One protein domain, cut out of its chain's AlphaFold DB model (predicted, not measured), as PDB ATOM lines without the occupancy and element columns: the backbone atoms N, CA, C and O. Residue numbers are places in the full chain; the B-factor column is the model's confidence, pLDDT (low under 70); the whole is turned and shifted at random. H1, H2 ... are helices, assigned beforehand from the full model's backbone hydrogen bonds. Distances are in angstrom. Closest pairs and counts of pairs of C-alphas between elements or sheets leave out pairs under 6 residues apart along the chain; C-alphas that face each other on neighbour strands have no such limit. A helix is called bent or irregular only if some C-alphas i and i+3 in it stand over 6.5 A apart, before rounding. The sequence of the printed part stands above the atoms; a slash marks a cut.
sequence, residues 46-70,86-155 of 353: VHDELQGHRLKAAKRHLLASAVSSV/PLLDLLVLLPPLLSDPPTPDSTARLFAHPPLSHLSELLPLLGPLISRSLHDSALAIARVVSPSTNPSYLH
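AT A GLANCE: This is residues 46 to 70 and 86 to 155 of the 353 residues of an uncharacterized protein of Pseudallescheria apiosperma (UniProt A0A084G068). What shape do these atoms make? A long helix, H4, is the crossbar of a loose T, and the last part of H1 meets it in mid-length while residues 46 to 56 of H1 stick out as the stem. H2 runs beside the inner part of H1, the short H3 lies beyond H2, and the short H5 folds back onto the last part of H4. What is it built of? The printed part has 95 residues with five named helices, H1 to H5 in that order, and no named strand; the class is all helix. The whole is loose, with a radius of gyration of the C-alphas of 16.8 A, and flat, spanning 52 by 41 by 17 A.

IN THESE COORDINATES: Where is the longest helix? H4, residues 116 to 145, measures 39.0 A and ends at C-alpha 145 (34.856, 67.025, 52.455). It has a kink of 73 degrees near residue 123. Where are the others? H1, residues 46 to 68, measures 32.2 A from C-alpha 46 (20.727, 59.043, 23.109). H2 is residues 86 to 99, 20.8 A; H3 is residues 104 to 110, 10.1 A; H5 is residues 151 to 155, 8.3 A. Which are irregular? H4 is, with C-alphas 117 and 120 7.5 A apart, and H5, with C-alphas 152 and 155 7.3 A apart; H2 only just is, with C-alphas 92 and 95 6.7 A apart.

HOW THE PARTS SIT: What touches the hub, H4? Residues 63 to 67 of H1 touch its residues 130 to 134, about perpendicular at 80 degrees, the closest C-alphas being those of Ala 66 and Ile 130, 5.7 A. Residues 87 to 90 of H2 touch its residues 116 to 126, closest at the C-alphas of Leu 87 and Leu 122, 7.0 A, at a steep tilt of 68 degrees, only just short of about perpendicular, the same way. H5 touches its residues 139 to 143, closest at the C-alphas of Ala 142 and Leu 154, 6.2 A. How do the rest stand? Residues 60 to 68 of H1 touch H2, closest at the C-alphas of Ala 64 and Pro 95, 4.7 A, at a shallow tilt of 25 degrees, opposite ways. H3 is close to H4 but not clearly touching, with the C-alphas of Leu 110 and Leu 116 closest at 6.9 A, and is apart from H1, H2 and H5. Do the backbones keep O i to N i+4 within hydrogen-bond range? Every pair does in H1, against 7 of 10 in H2, 20 of 26 in H4, 1 of 3 in H3 and 0 of 1 in H5. For O i to N i+3, H3 has 2 of 4 and H5 1 of 2 within range.

THE WHOLE: How far does it reach? The C-alphas farthest apart, those of Asp 105 and Ser 148, are 52.7 A apart; residues 46 to 56, which belong to H1, stand free. Where is the cut? Residues 71 to 85 are not printed, and C-alphas 70 and 86 are 14.8 A apart across it. The links H2 to H3, H3 to H4 and H4 to H5 are tight. Where is confidence low? Residues 86 to 87, 101 and 115 have a pLDDT under 70; the mean of the printed part is 80.3.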
ATOM      1  N   VAL A  46      19.268  59.202  23.256       88.81
ATOM      2  CA  VAL A  46      20.727  59.043  23.109       88.81
ATOM      3  C   VAL A  46      21.471  59.495  24.370       88.81
ATOM      4  O   VAL A  46      22.480  58.895  24.735       88.81
ATOM      5  N   HIS A  47      21.000  60.542  25.048       85.06
ATOM      6  CA  HIS A  47      21.586  61.009  26.301       85.06
ATOM      7  C   HIS A  47      21.410  59.973  27.416       85.06
ATOM      8  O   HIS A  47      22.371  59.698  28.134       85.06
ATOM      9  N   ASP A  48      20.236  59.355  27.525       89.75
ATOM     10  CA  ASP A  48      19.960  58.286  28.485       89.75
ATOM     11  C   ASP A  48      20.804  57.038  28.196       89.75
ATOM     12  O   ASP A  48      21.409  56.469  29.111       89.75
ATOM     13  N   GLU A  49      20.934  56.650  26.923       91.94
ATOM     14  CA  GLU A  49      21.837  55.575  26.497       91.94
ATOM     15  C   GLU A  49      23.286  55.892  26.878       91.94
ATOM     16  O   GLU A  49      23.972  55.085  27.515       91.94
ATOM     17  N   LEU A  50      23.752  57.097  26.551       92.44
ATOM     18  CA  LEU A  50      25.093  57.573  26.855       92.44
ATOM     19  C   LEU A  50      25.335  57.633  28.369       92.44
ATOM     20  O   LEU A  50      26.396  57.212  28.832       92.44
ATOM     21  N   GLN A  51      24.366  58.091  29.161       91.19
ATOM     22  CA  GLN A  51      24.429  58.075  30.620       91.19
ATOM     23  C   GLN A  51      24.516  56.637  31.140       91.19
ATOM     24  O   GLN A  51      25.347  56.346  32.005       91.19
ATOM     25  N   GLY A  52      23.752  55.710  30.560       92.31
ATOM     26  CA  GLY A  52      23.860  54.280  30.828       92.31
ATOM     27  C   GLY A  52      25.258  53.727  30.529       92.31
ATOM     28  O   GLY A  52      25.837  53.016  31.356       92.31
ATOM     29  N   HIS A  53      25.846  54.087  29.386       88.19
ATOM     30  CA  HIS A  53      27.212  53.703  29.018       88.19
ATOM     31  C   HIS A  53      28.259  54.306  29.957       88.19
ATOM     32  O   HIS A  53      29.151  53.584  30.409       88.19
ATOM     33  N   ARG A  54      28.125  55.586  30.322       87.88
ATOM     34  CA  ARG A  54      28.999  56.265  31.290       87.88
ATOM     35  C   ARG A  54      28.933  55.611  32.662       87.88
ATOM     36  O   ARG A  54      29.978  55.350  33.247       87.88
ATOM     37  N   LEU A  55      27.740  55.280  33.154       90.44
ATOM     38  CA  LEU A  55      27.573  54.577  34.428       90.44
ATOM     39  C   LEU A  55      28.217  53.188  34.393       90.44
ATOM     40  O   LEU A  55      28.894  52.804  35.344       90.44
ATOM     41  N   LYS A  56      28.050  52.435  33.298       86.69
ATOM     42  CA  LYS A  56      28.707  51.128  33.123       86.69
ATOM     43  C   LYS A  56      30.233  51.264  33.086       86.69
ATOM     44  O   LYS A  56      30.917  50.498  33.758       86.69
ATOM     45  N   ALA A  57      30.766  52.236  32.348       85.00
ATOM     46  CA  ALA A  57      32.201  52.501  32.275       85.00
ATOM     47  C   ALA A  57      32.774  52.942  33.631       85.00
ATOM     48  O   ALA A  57      33.778  52.396  34.074       85.00
ATOM     49  N   ALA A  58      32.093  53.850  34.336       83.44
ATOM     50  CA  ALA A  58      32.493  54.310  35.661       83.44
ATOM     51  C   ALA A  58      32.499  53.167  36.686       83.44
ATOM     52  O   ALA A  58      33.451  53.043  37.449       83.44
ATOM     53  N   LYS A  59      31.484  52.288  36.669       85.06
ATOM     54  CA  LYS A  59      31.453  51.084  37.516       85.06
ATOM     55  C   LYS A  59      32.647  50.171  37.241       85.06
ATOM     56  O   LYS A  59      33.294  49.734  38.185       85.06
ATOM     57  N   ARG A  60      32.962  49.905  35.969       83.38
ATOM     58  CA  ARG A  60      34.122  49.081  35.590       83.38
ATOM     59  C   ARG A  60      35.431  49.706  36.040       83.38
ATOM     60  O   ARG A  60      36.231  49.024  36.661       83.38
ATOM     61  N   HIS A  61      35.611  50.997  35.781       84.31
ATOM     62  CA  HIS A  61      36.803  51.730  36.188       84.31
ATOM     63  C   HIS A  61      36.979  51.711  37.708       84.31
ATOM     64  O   HIS A  61      38.070  51.456  38.201       84.31
ATOM     65  N   LEU A  62      35.898  51.935  38.459       83.44
ATOM     66  CA  LEU A  62      35.911  51.888  39.917       83.44
ATOM     67  C   LEU A  62      36.293  50.489  40.418       83.44
ATOM     68  O   LEU A  62      37.155  50.379  41.285       83.44
ATOM     69  N   LEU A  63      35.733  49.426  39.834       84.75
ATOM     70  CA  LEU A  63      36.099  48.049  40.177       84.75
ATOM     71  C   LEU A  63      37.554  47.729  39.809       84.75
ATOM     72  O   LEU A  63      38.280  47.207  40.646       84.75
ATOM     73  N   ALA A  64      38.011  48.098  38.613       82.12
ATOM     74  CA  ALA A  64      39.395  47.909  38.185       82.12
ATOM     75  C   ALA A  64      40.374  48.655  39.105       82.12
ATOM     76  O   ALA A  64      41.371  48.082  39.541       82.12
ATOM     77  N   SER A  65      40.052  49.898  39.478       83.06
ATOM     78  CA  SER A  65      40.855  50.672  40.427       83.06
ATOM     79  C   SER A  65      40.843  50.073  41.830       83.06
ATOM     80  O   SER A  65      41.868  50.101  42.497       83.06
ATOM     81  N   ALA A  66      39.717  49.503  42.268       81.31
ATOM     82  CA  ALA A  66      39.578  48.904  43.590       81.31
ATOM     83  C   ALA A  66      40.303  47.565  43.709       81.31
ATOM     84  O   ALA A  66      40.750  47.236  44.801       81.31
ATOM     85  N   VAL A  67      40.411  46.817  42.605       82.31
ATOM     86  CA  VAL A  67      41.208  45.586  42.493       82.31
ATOM     87  C   VAL A  67      42.695  45.931  42.427       82.31
ATOM     88  O   VAL A  67      43.485  45.357  43.164       82.31
ATOM     89  N   SER A  68      43.082  46.923  41.622       79.88
ATOM     90  CA  SER A  68      44.481  47.360  41.517       79.88
ATOM     91  C   SER A  68      45.007  48.062  42.775       79.88
ATOM     92  O   SER A  68      46.219  48.129  42.957       79.88
ATOM     93  N   SER A  69      44.130  48.629  43.608       73.62
ATOM     94  CA  SER A  69      44.506  49.292  44.861       73.62
ATOM     95  C   SER A  69      44.548  48.352  46.062       73.62
ATOM     96  O   SER A  69      44.943  48.792  47.144       73.62
ATOM     97  N   VAL A  70      44.153  47.080  45.897       72.88
ATOM     98  CA  VAL A  70      44.341  46.076  46.945       72.88
ATOM     99  C   VAL A  70      45.850  45.924  47.152       72.88
ATOM    100  O   VAL A  70      46.556  45.557  46.213       72.88
ATOM    101  N   PRO A  86      46.990  31.798  44.145       68.38
ATOM    102  CA  PRO A  86      46.110  31.964  42.982       68.38
ATOM    103  C   PRO A  86      45.262  33.249  43.013       68.38
ATOM    104  O   PRO A  86      44.784  33.688  41.968       68.38
ATOM    105  N   LEU A  87      45.070  33.877  44.183       69.81
ATOM    106  CA  LEU A  87      44.397  35.178  44.287       69.81
ATOM    107  C   LEU A  87      45.303  36.335  43.863       69.81
ATOM    108  O   LEU A  87      44.791  37.325  43.346       69.81
ATOM    109  N   LEU A  88      46.618  36.220  44.066       73.00
ATOM    110  CA  LEU A  88      47.586  37.250  43.682       73.00
ATOM    111  C   LEU A  88      47.713  37.332  42.161       73.00
ATOM    112  O   LEU A  88      47.585  38.415  41.594       73.00
ATOM    113  N   ASP A  89      47.840  36.180  41.501       74.00
ATOM    114  CA  ASP A  89      47.873  36.108  40.037       74.00
ATOM    115  C   ASP A  89      46.581  36.666  39.423       74.00
ATOM    116  O   ASP A  89      46.607  37.406  38.435       74.00
ATOM    117  N   LEU A  90      45.434  36.384  40.048       74.19
ATOM    118  CA  LEU A  90      44.142  36.915  39.619       74.19
ATOM    119  C   LEU A  90      44.052  38.434  39.836       74.19
ATOM    120  O   LEU A  90      43.580  39.138  38.946       74.19
ATOM    121  N   LEU A  91      44.545  38.965  40.960       74.88
ATOM    122  CA  LEU A  91      44.560  40.404  41.255       74.88
ATOM    123  C   LEU A  91      45.370  41.207  40.221       74.88
ATOM    124  O   LEU A  91      45.001  42.336  39.897       74.88
ATOM    125  N   VAL A  92      46.430  40.610  39.671       79.00
ATOM    126  CA  VAL A  92      47.265  41.210  38.617       79.00
ATOM    127  C   VAL A  92      46.595  41.120  37.238       79.00
ATOM    128  O   VAL A  92      46.673  42.062  36.447       79.00
ATOM    129  N   LEU A  93      45.905  40.014  36.941       77.50
ATOM    130  CA  LEU A  93      45.312  39.747  35.623       77.50
ATOM    131  C   LEU A  93      43.912  40.355  35.421       77.50
ATOM    132  O   LEU A  93      43.517  40.617  34.286       77.50
ATOM    133  N   LEU A  94      43.139  40.595  36.485       75.88
ATOM    134  CA  LEU A  94      41.750  41.070  36.390       75.88
ATOM    135  C   LEU A  94      41.597  42.557  35.982       75.88
ATOM    136  O   LEU A  94      40.720  42.852  35.167       75.88
ATOM    137  N   PRO A  95      42.407  43.514  36.484       81.06
ATOM    138  CA  PRO A  95      42.308  44.928  36.106       81.06
ATOM    139  C   PRO A  95      42.403  45.222  34.597       81.06
ATOM    140  O   PRO A  95      41.574  46.003  34.109       81.06
ATOM    141  N   PRO A  96      43.336  44.622  33.821       76.44
ATOM    142  CA  PRO A  96      43.379  44.846  32.377       76.44
ATOM    143  C   PRO A  96      42.164  44.236  31.662       76.44
ATOM    144  O   PRO A  96      41.629  44.861  30.750       76.44
ATOM    145  N   LEU A  97      41.652  43.091  32.132       75.00
ATOM    146  CA  LEU A  97      40.458  42.437  31.576       75.00
ATOM    147  C   LEU A  97      39.149  43.195  31.869       75.00
ATOM    148  O   LEU A  97      38.187  43.085  31.110       75.00
ATOM    149  N   LEU A  98      39.088  43.968  32.962       76.69
ATOM    150  CA  LEU A  98      37.953  44.854  33.263       76.69
ATOM    151  C   LEU A  98      38.009  46.179  32.494       76.69
ATOM    152  O   LEU A  98      36.961  46.805  32.295       76.69
ATOM    153  N   SER A  99      39.213  46.615  32.117       77.44
ATOM    154  CA  SER A  99      39.438  47.879  31.412       77.44
ATOM    155  C   SER A  99      39.170  47.744  29.914       77.44
ATOM    156  O   SER A  99      38.542  48.634  29.343       77.44
ATOM    157  N   ASP A 100      39.567  46.620  29.312       75.69
ATOM    158  CA  ASP A 100      39.294  46.303  27.910       75.69
ATOM    159  C   ASP A 100      38.528  44.970  27.804       75.69
ATOM    160  O   ASP A 100      39.113  43.902  28.010       75.69
ATOM    161  N   PRO A 101      37.198  44.993  27.574       67.81
ATOM    162  CA  PRO A 101      36.393  43.781  27.575       67.81
ATOM    163  C   PRO A 101      36.677  42.941  26.317       67.81
ATOM    164  O   PRO A 101      36.445  43.415  25.201       67.81
ATOM    165  N   PRO A 102      37.104  41.673  26.459       71.00
ATOM    166  CA  PRO A 102      37.314  40.811  25.307       71.00
ATOM    167  C   PRO A 102      35.986  40.465  24.617       71.00
ATOM    168  O   PRO A 102      34.913  40.474  25.227       71.00
ATOM    169  N   THR A 103      36.060  40.133  23.327       76.00
ATOM    170  CA  THR A 103      34.903  39.671  22.545       76.00
ATOM    171  C   THR A 103      34.270  38.423  23.180       76.00
ATOM    172  O   THR A 103      34.982  37.626  23.800       76.00
ATOM    173  N   PRO A 104      32.945  38.215  23.036       70.06
ATOM    174  CA  PRO A 104      32.229  37.132  23.722       70.06
ATOM    175  C   PRO A 104      32.748  35.725  23.377       70.06
ATOM    176  O   PRO A 104      32.682  34.829  24.211       70.06
ATOM    177  N   ASP A 105      33.335  35.530  22.195       71.81
ATOM    178  CA  ASP A 105      33.946  34.249  21.809       71.81
ATOM    179  C   ASP A 105      35.297  34.003  22.508       71.81
ATOM    180  O   ASP A 105      35.714  32.862  22.727       71.81
ATOM    181  N   SER A 106      35.986  35.084  22.878       71.00
ATOM    182  CA  SER A 106      37.291  35.051  23.544       71.00
ATOM    183  C   SER A 106      37.149  34.884  25.057       71.00
ATOM    184  O   SER A 106      37.983  34.226  25.674       71.00
ATOM    185  N   THR A 107      36.079  35.412  25.665       73.19
ATOM    186  CA  THR A 107      35.818  35.276  27.111       73.19
ATOM    187  C   THR A 107      35.661  33.809  27.516       73.19
ATOM    188  O   THR A 107      36.290  33.376  28.477       73.19
ATOM    189  N   ALA A 108      34.905  33.013  26.752       75.06
ATOM    190  CA  ALA A 108      34.680  31.596  27.048       75.06
ATOM    191  C   ALA A 108      35.980  30.771  27.048       75.06
ATOM    192  O   ALA A 108      36.142  29.866  27.862       75.06
ATOM    193  N   ARG A 109      36.932  31.114  26.170       74.38
ATOM    194  CA  ARG A 109      38.254  30.469  26.109       74.38
ATOM    195  C   ARG A 109      39.181  30.944  27.228       74.38
ATOM    196  O   ARG A 109      39.944  30.146  27.757       74.38
ATOM    197  N   LEU A 110      39.089  32.215  27.621       74.06
ATOM    198  CA  LEU A 110      39.872  32.782  28.724       74.06
ATOM    199  C   LEU A 110      39.468  32.196  30.085       74.06
ATOM    200  O   LEU A 110      40.340  31.887  30.888       74.06
ATOM    201  N   PHE A 111      38.172  31.979  30.329       76.25
ATOM    202  CA  PHE A 111      37.680  31.369  31.574       76.25
ATOM    203  C   PHE A 111      37.843  29.840  31.629       76.25
ATOM    204  O   PHE A 111      37.664  29.248  32.690       76.25
ATOM    205  N   ALA A 112      38.210  29.193  30.518       80.75
ATOM    206  CA  ALA A 112      38.465  27.752  30.469       80.75
ATOM    207  C   ALA A 112      39.855  27.354  31.005       80.75
ATOM    208  O   ALA A 112      40.113  26.168  31.211       80.75
ATOM    209  N   HIS A 113      40.753  28.320  31.228       77.19
ATOM    210  CA  HIS A 113      42.131  28.067  31.645       77.19
ATOM    211  C   HIS A 113      42.429  28.662  33.035       77.19
ATOM    212  O   HIS A 113      41.968  29.767  33.347       77.19
ATOM    213  N   PRO A 114      43.218  27.972  33.883       72.31
ATOM    214  CA  PRO A 114      43.730  28.553  35.123       72.31
ATOM    215  C   PRO A 114      44.589  29.794  34.824       72.31
ATOM    216  O   PRO A 114      45.294  29.798  33.813       72.31
ATOM    217  N   PRO A 115      44.568  30.844  35.669       65.81
ATOM    218  CA  PRO A 115      43.898  30.951  36.974       65.81
ATOM    219  C   PRO A 115      42.428  31.420  36.915       65.81
ATOM    220  O   PRO A 115      41.746  31.432  37.939       65.81
ATOM    221  N   LEU A 116      41.911  31.796  35.740       70.88
ATOM    222  CA  LEU A 116      40.566  32.373  35.587       70.88
ATOM    223  C   LEU A 116      39.433  31.342  35.733       70.88
ATOM    224  O   LEU A 116      38.303  31.721  36.036       70.88
ATOM    225  N   SER A 117      39.737  30.049  35.586       78.31
ATOM    226  CA  SER A 117      38.803  28.944  35.853       78.31
ATOM    227  C   SER A 117      38.342  28.879  37.312       78.31
ATOM    228  O   SER A 117      37.211  28.482  37.580       78.31
ATOM    229  N   HIS A 118      39.184  29.318  38.253       77.50
ATOM    230  CA  HIS A 118      38.897  29.314  39.693       77.50
ATOM    231  C   HIS A 118      38.229  30.609  40.177       77.50
ATOM    232  O   HIS A 118      38.037  30.804  41.377       77.50
ATOM    233  N   LEU A 119      37.856  31.518  39.266       78.44
ATOM    234  CA  LEU A 119      37.281  32.817  39.623       78.44
ATOM    235  C   LEU A 119      36.014  32.663  40.471       78.44
ATOM    236  O   LEU A 119      35.863  33.391  41.447       78.44
ATOM    237  N   SER A 120      35.127  31.712  40.154       82.44
ATOM    238  CA  SER A 120      33.888  31.493  40.918       82.44
ATOM    239  C   SER A 120      34.147  31.069  42.370       82.44
ATOM    240  O   SER A 120      33.434  31.511  43.268       82.44
ATOM    241  N   GLU A 121      35.188  30.270  42.605       82.00
ATOM    242  CA  GLU A 121      35.602  29.781  43.925       82.00
ATOM    243  C   GLU A 121      36.306  30.876  44.743       82.00
ATOM    244  O   GLU A 121      36.192  30.929  45.968       82.00
ATOM    245  N   LEU A 122      36.996  31.791  44.058       74.25
ATOM    246  CA  LEU A 122      37.798  32.869  44.642       74.25
ATOM    247  C   LEU A 122      37.035  34.200  44.810       74.25
ATOM    248  O   LEU A 122      37.422  35.045  45.621       74.25
ATOM    249  N   LEU A 123      35.911  34.380  44.110       80.88
ATOM    250  CA  LEU A 123      35.014  35.537  44.213       80.88
ATOM    251  C   LEU A 123      34.546  35.868  45.649       80.88
ATOM    252  O   LEU A 123      34.582  37.052  46.004       80.88
ATOM    253  N   PRO A 124      34.138  34.902  46.505       83.81
ATOM    254  CA  PRO A 124      33.730  35.205  47.880       83.81
ATOM    255  C   PRO A 124      34.877  35.728  48.756       83.81
ATOM    256  O   PRO A 124      34.614  36.413  49.740       83.81
ATOM    257  N   LEU A 125      36.135  35.458  48.394       77.44
ATOM    258  CA  LEU A 125      37.315  36.001  49.078       77.44
ATOM    259  C   LEU A 125      37.682  37.398  48.556       77.44
ATOM    260  O   LEU A 125      38.119  38.255  49.322       77.44
ATOM    261  N   LEU A 126      37.457  37.654  47.265       78.31
ATOM    262  CA  LEU A 126      37.747  38.938  46.627       78.31
ATOM    263  C   LEU A 126      36.716  40.027  46.986       78.31
ATOM    264  O   LEU A 126      37.074  41.190  47.173       78.31
ATOM    265  N   GLY A 127      35.439  39.657  47.122       83.00
ATOM    266  CA  GLY A 127      34.345  40.585  47.433       83.00
ATOM    267  C   GLY A 127      34.576  41.440  48.691       83.00
ATOM    268  O   GLY A 127      34.477  42.668  48.603       83.00
ATOM    269  N   PRO A 128      34.933  40.847  49.847       84.62
ATOM    270  CA  PRO A 128      35.248  41.590  51.067       84.62
ATOM    271  C   PRO A 128      36.445  42.540  50.920       84.62
ATOM    272  O   PRO A 128      36.414  43.643  51.464       84.62
ATOM    273  N   LEU A 129      37.475  42.149  50.160       79.19
ATOM    274  CA  LEU A 129      38.673  42.968  49.936       79.19
ATOM    275  C   LEU A 129      38.360  44.205  49.092       79.19
ATOM    276  O   LEU A 129      38.726  45.317  49.472       79.19
ATOM    277  N   ILE A 130      37.612  44.028  48.000       84.56
ATOM    278  CA  ILE A 130      37.137  45.136  47.161       84.56
ATOM    279  C   ILE A 130      36.195  46.038  47.964       84.56
ATOM    280  O   ILE A 130      36.289  47.261  47.901       84.56
ATOM    281  N   SER A 131      35.288  45.459  48.756       88.69
ATOM    282  CA  SER A 131      34.384  46.249  49.594       88.69
ATOM    283  C   SER A 131      35.151  47.095  50.611       88.69
ATOM    284  O   SER A 131      34.767  48.238  50.854       88.69
ATOM    285  N   ARG A 132      36.229  46.560  51.196       86.31
ATOM    286  CA  ARG A 132      37.092  47.285  52.134       86.31
ATOM    287  C   ARG A 132      37.854  48.411  51.437       86.31
ATOM    288  O   ARG A 132      37.801  49.535  51.923       86.31
ATOM    289  N   SER A 133      38.468  48.157  50.278       85.50
ATOM    290  CA  SER A 133      39.198  49.196  49.532       85.50
ATOM    291  C   SER A 133      38.275  50.327  49.066       85.50
ATOM    292  O   SER A 133      38.610  51.509  49.187       85.50
ATOM    293  N   LEU A 134      37.059  49.991  48.630       86.00
ATOM    294  CA  LEU A 134      36.034  50.977  48.296       86.00
ATOM    295  C   LEU A 134      35.564  51.764  49.515       86.00
ATOM    296  O   LEU A 134      35.420  52.985  49.432       86.00
ATOM    297  N   HIS A 135      35.371  51.099  50.652       87.69
ATOM    298  CA  HIS A 135      34.990  51.764  51.889       87.69
ATOM    299  C   HIS A 135      36.077  52.723  52.392       87.69
ATOM    300  O   HIS A 135      35.774  53.863  52.741       87.69
ATOM    301  N   ASP A 136      37.342  52.312  52.344       84.12
ATOM    302  CA  ASP A 136      38.488  53.143  52.723       84.12
ATOM    303  C   ASP A 136      38.628  54.361  51.797       84.12
ATOM    304  O   ASP A 136      38.856  55.480  52.264       84.12
ATOM    305  N   SER A 137      38.398  54.179  50.490       85.50
ATOM    306  CA  SER A 137      38.369  55.286  49.526       85.50
ATOM    307  C   SER A 137      37.226  56.271  49.808       85.50
ATOM    308  O   SER A 137      37.436  57.486  49.807       85.50
ATOM    309  N   ALA A 138      36.034  55.770  50.152       84.50
ATOM    310  CA  ALA A 138      34.893  56.598  50.528       84.50
ATOM    311  C   ALA A 138      35.164  57.379  51.824       84.50
ATOM    312  O   ALA A 138      34.827  58.560  51.917       84.50
ATOM    313  N   LEU A 139      35.830  56.759  52.804       84.88
ATOM    314  CA  LEU A 139      36.255  57.424  54.035       84.88
ATOM    315  C   LEU A 139      37.315  58.495  53.786       84.88
ATOM    316  O   LEU A 139      37.264  59.556  54.407       84.88
ATOM    317  N   ALA A 140      38.260  58.253  52.878       81.94
ATOM    318  CA  ALA A 140      39.246  59.255  52.489       81.94
ATOM    319  C   ALA A 140      38.567  60.488  51.874       81.94
ATOM    320  O   ALA A 140      38.858  61.615  52.277       81.94
ATOM    321  N   ILE A 141      37.595  60.284  50.980       81.88
ATOM    322  CA  ILE A 141      36.804  61.374  50.391       81.88
ATOM    323  C   ILE A 141      35.986  62.095  51.473       81.88
ATOM    324  O   ILE A 141      35.996  63.325  51.532       81.88
ATOM    325  N   ALA A 142      35.352  61.358  52.388       82.88
ATOM    326  CA  ALA A 142      34.606  61.940  53.502       82.88
ATOM    327  C   ALA A 142      35.476  62.830  54.407       82.88
ATOM    328  O   ALA A 142      35.028  63.890  54.840       82.88
ATOM    329  N   ARG A 143      36.742  62.458  54.644       82.50
ATOM    330  CA  ARG A 143      37.709  63.281  55.400       82.50
ATOM    331  C   ARG A 143      38.079  64.574  54.687       82.50
ATOM    332  O   ARG A 143      38.313  65.591  55.339       82.50
ATOM    333  N   VAL A 144      38.165  64.542  53.359       81.38
ATOM    334  CA  VAL A 144      38.478  65.731  52.554       81.38
ATOM    335  C   VAL A 144      37.314  66.718  52.594       81.38
ATOM    336  O   VAL A 144      37.538  67.912  52.803       81.38
ATOM    337  N   VAL A 145      36.084  66.215  52.458       78.75
ATOM    338  CA  VAL A 145      34.856  67.025  52.455       78.75
ATOM    339  C   VAL A 145      34.517  67.553  53.854       78.75
ATOM    340  O   VAL A 145      34.075  68.694  53.987       78.75
ATOM    341  N   SER A 146      34.753  66.768  54.908       76.94
ATOM    342  CA  SER A 146      34.375  67.103  56.288       76.94
ATOM    343  C   SER A 146      35.574  67.015  57.250       76.94
ATOM    344  O   SER A 146      35.672  66.097  58.064       76.94
ATOM    345  N   PRO A 147      36.518  67.973  57.180       76.75
ATOM    346  CA  PRO A 147      37.787  67.878  57.903       76.75
ATOM    347  C   PRO A 147      37.711  68.173  59.397       76.75
ATOM    348  O   PRO A 147      38.625  67.818  60.133       76.75
ATOM    349  N   SER A 148      36.657  68.852  59.844       78.12
ATOM    350  CA  SER A 148      36.425  69.166  61.256       78.12
ATOM    351  C   SER A 148      35.675  68.055  61.994       78.12
ATOM    352  O   SER A 148      35.484  68.135  63.205       78.12
ATOM    353  N   THR A 149      35.220  67.021  61.283       82.75
ATOM    354  CA  THR A 149      34.414  65.945  61.856       82.75
ATOM    355  C   THR A 149      35.318  64.863  62.434       82.75
ATOM    356  O   THR A 149      36.284  64.431  61.807       82.75
ATOM    357  N   ASN A 150      35.004  64.411  63.648       84.00
ATOM    358  CA  ASN A 150      35.769  63.360  64.312       84.00
ATOM    359  C   ASN A 150      35.756  62.065  63.464       84.00
ATOM    360  O   ASN A 150      34.696  61.704  62.937       84.00
ATOM    361  N   PRO A 151      36.892  61.343  63.355       80.12
ATOM    362  CA  PRO A 151      37.022  60.161  62.505       80.12
ATOM    363  C   PRO A 151      35.971  59.072  62.758       80.12
ATOM    364  O   PRO A 151      35.587  58.374  61.823       80.12
ATOM    365  N   SER A 152      35.466  58.962  63.989       83.31
ATOM    366  CA  SER A 152      34.422  57.998  64.371       83.31
ATOM    367  C   SER A 152      33.058  58.247  63.709       83.31
ATOM    368  O   SER A 152      32.289  57.306  63.521       83.31
ATOM    369  N   TYR A 153      32.756  59.485  63.301       83.19
ATOM    370  CA  TYR A 153      31.464  59.854  62.703       83.19
ATOM    371  C   TYR A 153      31.497  59.983  61.177       83.19
ATOM    372  O   TYR A 153      30.452  60.210  60.568       83.19
ATOM    373  N   LEU A 154      32.656  59.787  60.542       82.75
ATOM    374  CA  LEU A 154      32.815  59.913  59.088       82.75
ATOM    375  C   LEU A 154      31.952  58.922  58.300       82.75
ATOM    376  O   LEU A 154      31.499  59.226  57.205       82.75
ATOM    377  N   HIS A 155      31.644  57.759  58.869       83.44
ATOM    378  CA  HIS A 155      30.759  56.792  58.215       83.44
ATOM    379  C   HIS A 155      29.334  57.336  58.012       83.44
ATOM    380  O   HIS A 155      28.656  56.939  57.070       83.44
TER     381      HIS A 155